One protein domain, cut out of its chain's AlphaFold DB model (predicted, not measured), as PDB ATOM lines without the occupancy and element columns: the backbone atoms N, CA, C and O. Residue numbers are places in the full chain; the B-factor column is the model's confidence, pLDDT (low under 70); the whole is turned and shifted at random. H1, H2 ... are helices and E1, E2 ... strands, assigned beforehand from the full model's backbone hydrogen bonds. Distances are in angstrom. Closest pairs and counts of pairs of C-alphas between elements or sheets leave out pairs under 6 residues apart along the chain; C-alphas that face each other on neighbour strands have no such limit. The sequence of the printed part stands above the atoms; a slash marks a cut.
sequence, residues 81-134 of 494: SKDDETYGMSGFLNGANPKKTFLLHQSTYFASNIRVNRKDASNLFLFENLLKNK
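This is residues 81 to 134 of the 494 residues of an uncharacterized protein of Ignavibacteria bacterium (UniProt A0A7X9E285). With little regular structure, this is a flat, loose shape: the helix H1 makes one arm, and a wide loop of unnamed chain, residues 89 to 117, swings out and returns beside the short strand E1, with residues 97 to 102 sticking out. The printed part has 54 residues with one named strand, then one named helix, E1 H1; the class is mixed, with only 19 residues in named elements. The radius of gyration of the C-alphas is 12.9 A, and the spans are 36 by 31 by 13 A.

In H1, residues 118 to 132, every O i to N i+4 pair is within hydrogen-bond range. The closest C-alphas of H1 and E1, residues 85 to 88, are those of Arg 118 and Thr 86, 6.6 A apart. E1 pairs with no named strand, but short antiparallel pairings join residues 87 to 88 to 116 to 117, and 85 to 86 to 81 to 82.

H1 is 21.0 A long, from C-alpha 118 at (13.386, 62.479, 14.395) to C-alpha 132 at (19.352, 70.954, 32.645). E1 spans 9.9 A from C-alpha 85 at (12.636, 59.157, 7.275).

The C-alphas of Tyr 109 and Lys 134 are farthest apart, 37.7 A. The link from E1 to H1 is long, 29 residues. The printed part has no cut, and no printed residue is under 70 in pLDDT.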
ATOM      1  N   SER A  81      16.475  63.331   3.490       91.75
ATOM      2  CA  SER A  81      15.442  62.296   3.489       91.75
ATOM      3  C   SER A  81      16.037  60.993   2.973       91.75
ATOM      4  O   SER A  81      16.681  60.986   1.923       91.75
ATOM      5  N   LYS A  82      15.836  59.904   3.712       90.38
ATOM      6  CA  LYS A  82      16.253  58.554   3.330       90.38
ATOM      7  C   LYS A  82      15.224  57.555   3.861       90.38
ATOM      8  O   LYS A  82      14.879  57.641   5.033       90.38
ATOM      9  N   ASP A  83      14.766  56.633   3.015       88.00
ATOM     10  CA  ASP A  83      13.817  55.566   3.383       88.00
ATOM     11  C   ASP A  83      12.552  56.105   4.095       88.00
ATOM     12  O   ASP A  83      12.173  55.625   5.156       88.00
ATOM     13  N   ASP A  84      11.951  57.170   3.547       87.31
ATOM     14  CA  ASP A  84      10.808  57.922   4.110       87.31
ATOM     15  C   ASP A  84      11.026  58.549   5.504       87.31
ATOM     16  O   ASP A  84      10.125  59.171   6.072       87.31
ATOM     17  N   GLU A  85      12.248  58.494   6.037       90.56
ATOM     18  CA  GLU A  85      12.636  59.157   7.275       90.56
ATOM     19  C   GLU A  85      13.460  60.422   7.016       90.56
ATOM     20  O   GLU A  85      14.351  60.485   6.165       90.56
ATOM     21  N   THR A  86      13.187  61.464   7.803       91.44
ATOM     22  CA  THR A  86      14.028  62.664   7.838       91.44
ATOM     23  C   THR A  86      15.127  62.499   8.878       91.44
ATOM     24  O   THR A  86      14.850  62.281  10.061       91.44
ATOM     25  N   TYR A  87      16.363  62.711   8.443       92.00
ATOM     26  CA  TYR A  87      17.546  62.785   9.283       92.00
ATOM     27  C   TYR A  87      18.034  64.223   9.338       92.00
ATOM     28  O   TYR A  87      18.145  64.879   8.304       92.00
ATOM     29  N   GLY A  88      18.365  64.709  10.525       91.69
ATOM     30  CA  GLY A  88      18.785  66.093  10.718       91.69
ATOM     31  C   GLY A  88      19.732  66.260  11.894       91.69
ATOM     32  O   GLY A  88      19.998  65.324  12.653       91.69
ATOM     33  N   MET A  89      20.265  67.472  12.033       90.69
ATOM     34  CA  MET A  89      21.198  67.810  13.105       90.69
ATOM     35  C   MET A  89      20.434  68.026  14.416       90.69
ATOM     36  O   MET A  89      19.621  68.944  14.513       90.69
ATOM     37  N   SER A  90      20.695  67.195  15.429       90.69
ATOM     38  CA  SER A  90      20.132  67.377  16.777       90.69
ATOM     39  C   SER A  90      20.614  68.693  17.400       90.69
ATOM     40  O   SER A  90      21.724  69.139  17.120       90.69
ATOM     41  N   GLY A  91      19.799  69.316  18.257       88.62
ATOM     42  CA  GLY A  91      20.224  70.464  19.072       88.62
ATOM     43  C   GLY A  91      21.095  70.081  20.277       88.62
ATOM     44  O   GLY A  91      21.774  70.935  20.844       88.62
ATOM     45  N   PHE A  92      21.112  68.805  20.668       90.94
ATOM     46  CA  PHE A  92      21.873  68.342  21.827       90.94
ATOM     47  C   PHE A  92      23.379  68.479  21.588       90.94
ATOM     48  O   PHE A  92      23.931  67.782  20.738       90.94
ATOM     49  N   LEU A  93      24.025  69.384  22.336       88.06
ATOM     50  CA  LEU A  93      25.467  69.686  22.262       88.06
ATOM     51  C   LEU A  93      25.975  70.001  20.846       88.06
ATOM     52  O   LEU A  93      27.137  69.780  20.521       88.06
ATOM     53  N   ASN A  94      25.096  70.530  20.000       86.12
ATOM     54  CA  ASN A  94      25.359  70.773  18.591       86.12
ATOM     55  C   ASN A  94      24.840  72.161  18.209       86.12
ATOM     56  O   ASN A  94      23.739  72.560  18.585       86.12
ATOM     57  N   GLY A  95      25.635  72.913  17.448       83.06
ATOM     58  CA  GLY A  95      25.294  74.256  16.984       83.06
ATOM     59  C   GLY A  95      25.430  74.373  15.470       83.06
ATOM     60  O   GLY A  95      26.345  73.803  14.893       83.06
ATOM     61  N   ALA A  96      24.543  75.140  14.841       78.94
ATOM     62  CA  ALA A  96      24.508  75.333  13.390       78.94
ATOM     63  C   ALA A  96      24.877  76.768  12.961       78.94
ATOM     64  O   ALA A  96      24.562  77.175  11.850       78.94
ATOM     65  N   ASN A  97      25.498  77.571  13.836       84.06
ATOM     66  CA  ASN A  97      25.783  78.976  13.533       84.06
ATOM     67  C   ASN A  97      26.930  79.098  12.507       84.06
ATOM     68  O   ASN A  97      28.084  78.879  12.886       84.06
ATOM     69  N   PRO A  98      26.658  79.538  11.261       76.75
ATOM     70  CA  PRO A  98      27.664  79.588  10.202       76.75
ATOM     71  C   PRO A  98      28.756  80.636  10.459       76.75
ATOM     72  O   PRO A  98      29.841  80.539   9.899       76.75
ATOM     73  N   LYS A  99      28.518  81.620  11.342       85.75
ATOM     74  CA  LYS A  99      29.538  82.607  11.743       85.75
ATOM     75  C   LYS A  99      30.626  82.008  12.641       85.75
ATOM     76  O   LYS A  99      31.649  82.648  12.860       85.75
ATOM     77  N   LYS A 100      30.398  80.818  13.206       85.62
ATOM     78  CA  LYS A 100      31.373  80.093  14.025       85.62
ATOM     79  C   LYS A 100      31.934  78.931  13.208       85.62
ATOM     80  O   LYS A 100      31.399  77.829  13.260       85.62
ATOM     81  N   THR A 101      33.027  79.186  12.488       81.44
ATOM     82  CA  THR A 101      33.632  78.263  11.511       81.44
ATOM     83  C   THR A 101      33.810  76.838  12.044       81.44
ATOM     84  O   THR A 101      33.463  75.882  11.370       81.44
ATOM     85  N   PHE A 102      34.254  76.668  13.291       82.69
ATOM     86  CA  PHE A 102      34.536  75.342  13.862       82.69
ATOM     87  C   PHE A 102      33.312  74.579  14.400       82.69
ATOM     88  O   PHE A 102      33.483  73.517  14.992       82.69
ATOM     89  N   LEU A 103      32.085  75.087  14.223       81.25
ATOM     90  CA  LEU A 103      30.871  74.317  14.543       81.25
ATOM     91  C   LEU A 103      30.495  73.308  13.451       81.25
ATOM     92  O   LEU A 103      29.795  72.339  13.743       81.25
ATOM     93  N   LEU A 104      30.955  73.534  12.220       81.75
ATOM     94  CA  LEU A 104      30.721  72.671  11.066       81.75
ATOM     95  C   LEU A 104      32.041  72.049  10.613       81.75
ATOM     96  O   LEU A 104      33.104  72.669  10.740       81.75
ATOM     97  N   HIS A 105      31.977  70.856  10.030       82.56
ATOM     98  CA  HIS A 105      33.156  70.254   9.424       82.56
ATOM     99  C   HIS A 105      33.671  71.099   8.251       82.56
ATOM    100  O   HIS A 105      32.910  71.497   7.374       82.56
ATOM    101  N   GLN A 106      34.984  71.346   8.239       83.06
ATOM    102  CA  GLN A 106      35.645  72.192   7.236       83.06
ATOM    103  C   GLN A 106      36.308  71.397   6.105       83.06
ATOM    104  O   GLN A 106      36.554  71.937   5.033       83.06
ATOM    105  N   SER A 107      36.626  70.124   6.345       84.69
ATOM    106  CA  SER A 107      37.440  69.292   5.449       84.69
ATOM    107  C   SER A 107      36.717  68.048   4.925       84.69
ATOM    108  O   SER A 107      37.330  67.226   4.249       84.69
ATOM    109  N   THR A 108      35.428  67.886   5.229       80.56
ATOM    110  CA  THR A 108      34.617  66.745   4.783       80.56
ATOM    111  C   THR A 108      33.551  67.183   3.786       80.56
ATOM    112  O   THR A 108      33.099  68.323   3.801       80.56
ATOM    113  N   TYR A 109      33.084  66.252   2.948       81.75
ATOM    114  CA  TYR A 109      32.018  66.503   1.963       81.75
ATOM    115  C   TYR A 109      30.646  66.829   2.578       81.75
ATOM    116  O   TYR A 109      29.729  67.244   1.875       81.75
ATOM    117  N   PHE A 110      30.479  66.629   3.884       79.31
ATOM    118  CA  PHE A 110      29.277  66.979   4.629       79.31
ATOM    119  C   PHE A 110      29.619  67.989   5.727       79.31
ATOM    120  O   PHE A 110      30.631  67.841   6.401       79.31
ATOM    121  N   ALA A 111      28.761  68.993   5.916       78.94
ATOM    122  CA  ALA A 111      28.987  70.072   6.883       78.94
ATOM    123  C   ALA A 111      28.548  69.727   8.320       78.94
ATOM    124  O   ALA A 111      29.078  70.282   9.279       78.94
ATOM    125  N   SER A 112      27.569  68.829   8.483       80.00
ATOM    126  CA  SER A 112      26.981  68.498   9.789       80.00
ATOM    127  C   SER A 112      27.740  67.373  10.496       80.00
ATOM    128  O   SER A 112      28.015  66.345   9.878       80.00
ATOM    129  N   ASN A 113      28.016  67.544  11.793       77.88
ATOM    130  CA  ASN A 113      28.793  66.589  12.597       77.88
ATOM    131  C   ASN A 113      28.019  65.308  12.935       77.88
ATOM    132  O   ASN A 113      28.610  64.253  13.148       77.88
ATOM    133  N   ILE A 114      26.690  65.394  13.008       86.12
ATOM    134  CA  ILE A 114      25.818  64.259  13.296       86.12
ATOM    135  C   ILE A 114      24.459  64.473  12.635       86.12
ATOM    136  O   ILE A 114      23.892  65.566  12.688       86.12
ATOM    137  N   ARG A 115      23.911  63.407  12.049       89.94
ATOM    138  CA  ARG A 115      22.510  63.350  11.638       89.94
ATOM    139  C   ARG A 115      21.842  62.180  12.332       89.94
ATOM    140  O   ARG A 115      22.343  61.063  12.271       89.94
ATOM    141  N   VAL A 116      20.719  62.447  12.976       92.81
ATOM    142  CA  VAL A 116      19.895  61.437  13.641       92.81
ATOM    143  C   VAL A 116      18.476  61.525  13.100       92.81
ATOM    144  O   VAL A 116      18.074  62.571  12.581       92.81
ATOM    145  N   ASN A 117      17.713  60.441  13.208       92.81
ATOM    146  CA  ASN A 117      16.297  60.484  12.864       92.81
ATOM    147  C   ASN A 117      15.520  61.346  13.882       92.81
ATOM    148  O   ASN A 117      16.021  61.749  14.940       92.81
ATOM    149  N   ARG A 118      14.256  61.630  13.565       89.94
ATOM    150  CA  ARG A 118      13.386  62.479  14.395       89.94
ATOM    151  C   ARG A 118      13.172  61.922  15.809       89.94
ATOM    152  O   ARG A 118      13.100  62.693  16.771       89.94
ATOM    153  N   LYS A 119      13.076  60.595  15.945       90.56
ATOM    154  CA  LYS A 119      12.881  59.911  17.232       90.56
ATOM    155  C   LYS A 119      14.081  60.125  18.154       90.56
ATOM    156  O   LYS A 119      13.906  60.539  19.297       90.56
ATOM    157  N   ASP A 120      15.287  59.921  17.644       92.88
ATOM    158  CA  ASP A 120      16.527  60.079  18.399       92.88
ATOM    159  C   ASP A 120      16.798  61.545  18.730       92.88
ATOM    160  O   ASP A 120      17.147  61.856  19.868       92.88
ATOM    161  N   ALA A 121      16.540  62.473  17.802       92.56
ATOM    162  CA  ALA A 121      16.597  63.905  18.101       92.56
ATOM    163  C   ALA A 121      15.641  64.287  19.248       92.56
ATOM    164  O   ALA A 121      16.018  65.045  20.143       92.56
ATOM    165  N   SER A 122      14.429  63.718  19.268       91.38
ATOM    166  CA  SER A 122      13.439  63.981  20.324       91.38
ATOM    167  C   SER A 122      13.901  63.413  21.665       91.38
ATOM    168  O   SER A 122      13.797  64.085  22.691       91.38
ATOM    169  N   ASN A 123      14.473  62.207  21.662       92.75
ATOM    170  CA  ASN A 123      15.043  61.588  22.858       92.75
ATOM    171  C   ASN A 123      16.220  62.399  23.411       92.75
ATOM    172  O   ASN A 123      16.283  62.630  24.617       92.75
ATOM    173  N   LEU A 124      17.116  62.882  22.547       93.56
ATOM    174  CA  LEU A 124      18.241  63.730  22.942       93.56
ATOM    175  C   LEU A 124      17.773  65.073  23.512       93.56
ATOM    176  O   LEU A 124      18.325  65.530  24.509       93.56
ATOM    177  N   PHE A 125      16.726  65.676  22.945       92.56
ATOM    178  CA  PHE A 125      16.105  66.881  23.499       92.56
ATOM    179  C   PHE A 125      15.526  66.638  24.903       92.56
ATOM    180  O   PHE A 125      15.736  67.427  25.827       92.56
ATOM    181  N   LEU A 126      14.809  65.527  25.098       92.00
ATOM    182  CA  LEU A 126      14.283  65.152  26.413       92.00
ATOM    183  C   LEU A 126      15.410  64.871  27.411       92.00
ATOM    184  O   LEU A 126      15.346  65.330  28.552       92.00
ATOM    185  N   PHE A 127      16.462  64.177  26.976       93.00
ATOM    186  CA  PHE A 127      17.646  63.911  27.785       93.00
ATOM    187  C   PHE A 127      18.347  65.207  28.204       93.00
ATOM    188  O   PHE A 127      18.636  65.396  29.384       93.00
ATOM    189  N   GLU A 128      18.523  66.154  27.281       93.75
ATOM    190  CA  GLU A 128      19.066  67.480  27.578       93.75
ATOM    191  C   GLU A 128      18.268  68.191  28.679       93.75
ATOM    192  O   GLU A 128      18.841  68.772  29.602       93.75
ATOM    193  N   ASN A 129      16.937  68.117  28.617       92.19
ATOM    194  CA  ASN A 129      16.069  68.698  29.636       92.19
ATOM    195  C   ASN A 129      16.207  67.991  30.988       92.19
ATOM    196  O   ASN A 129      16.151  68.664  32.019       92.19
ATOM    197  N   LEU A 130      16.406  66.671  31.022       92.31
ATOM    198  CA  LEU A 130      16.684  65.956  32.273       92.31
ATOM    199  C   LEU A 130      17.987  66.447  32.915       92.31
ATOM    200  O   LEU A 130      18.002  66.707  34.121       92.31
ATOM    201  N   LEU A 131      19.039  66.645  32.115       93.38
ATOM    202  CA  LEU A 131      20.320  67.189  32.571       93.38
ATOM    203  C   LEU A 131      20.162  68.635  33.071       93.38
ATOM    204  O   LEU A 131      20.464  68.922  34.227       93.38
ATOM    205  N   LYS A 132      19.587  69.541  32.264       92.69
ATOM    206  CA  LYS A 132      19.352  70.954  32.645       92.69
ATOM    207  C   LYS A 132      18.564  71.088  33.949       92.69
ATOM    208  O   LYS A 132      18.870  71.942  34.776       92.69
ATOM    209  N   ASN A 133      17.577  70.217  34.152       90.69
ATOM    210  CA  ASN A 133      16.740  70.206  35.350       90.69
ATOM    211  C   ASN A 133      17.317  69.369  36.505       90.69
ATOM    212  O   ASN A 133      16.611  69.152  37.497       90.69
ATOM    213  N   LYS A 134      18.564  68.884  36.384       90.38
ATOM    214  CA  LYS A 134      19.281  68.086  37.393       90.38
ATOM    215  C   LYS A 134      18.442  66.907  37.899       90.38
ATOM    216  O   LYS A 134      18.325  66.667  39.098       90.38
TER     217      LYS A 134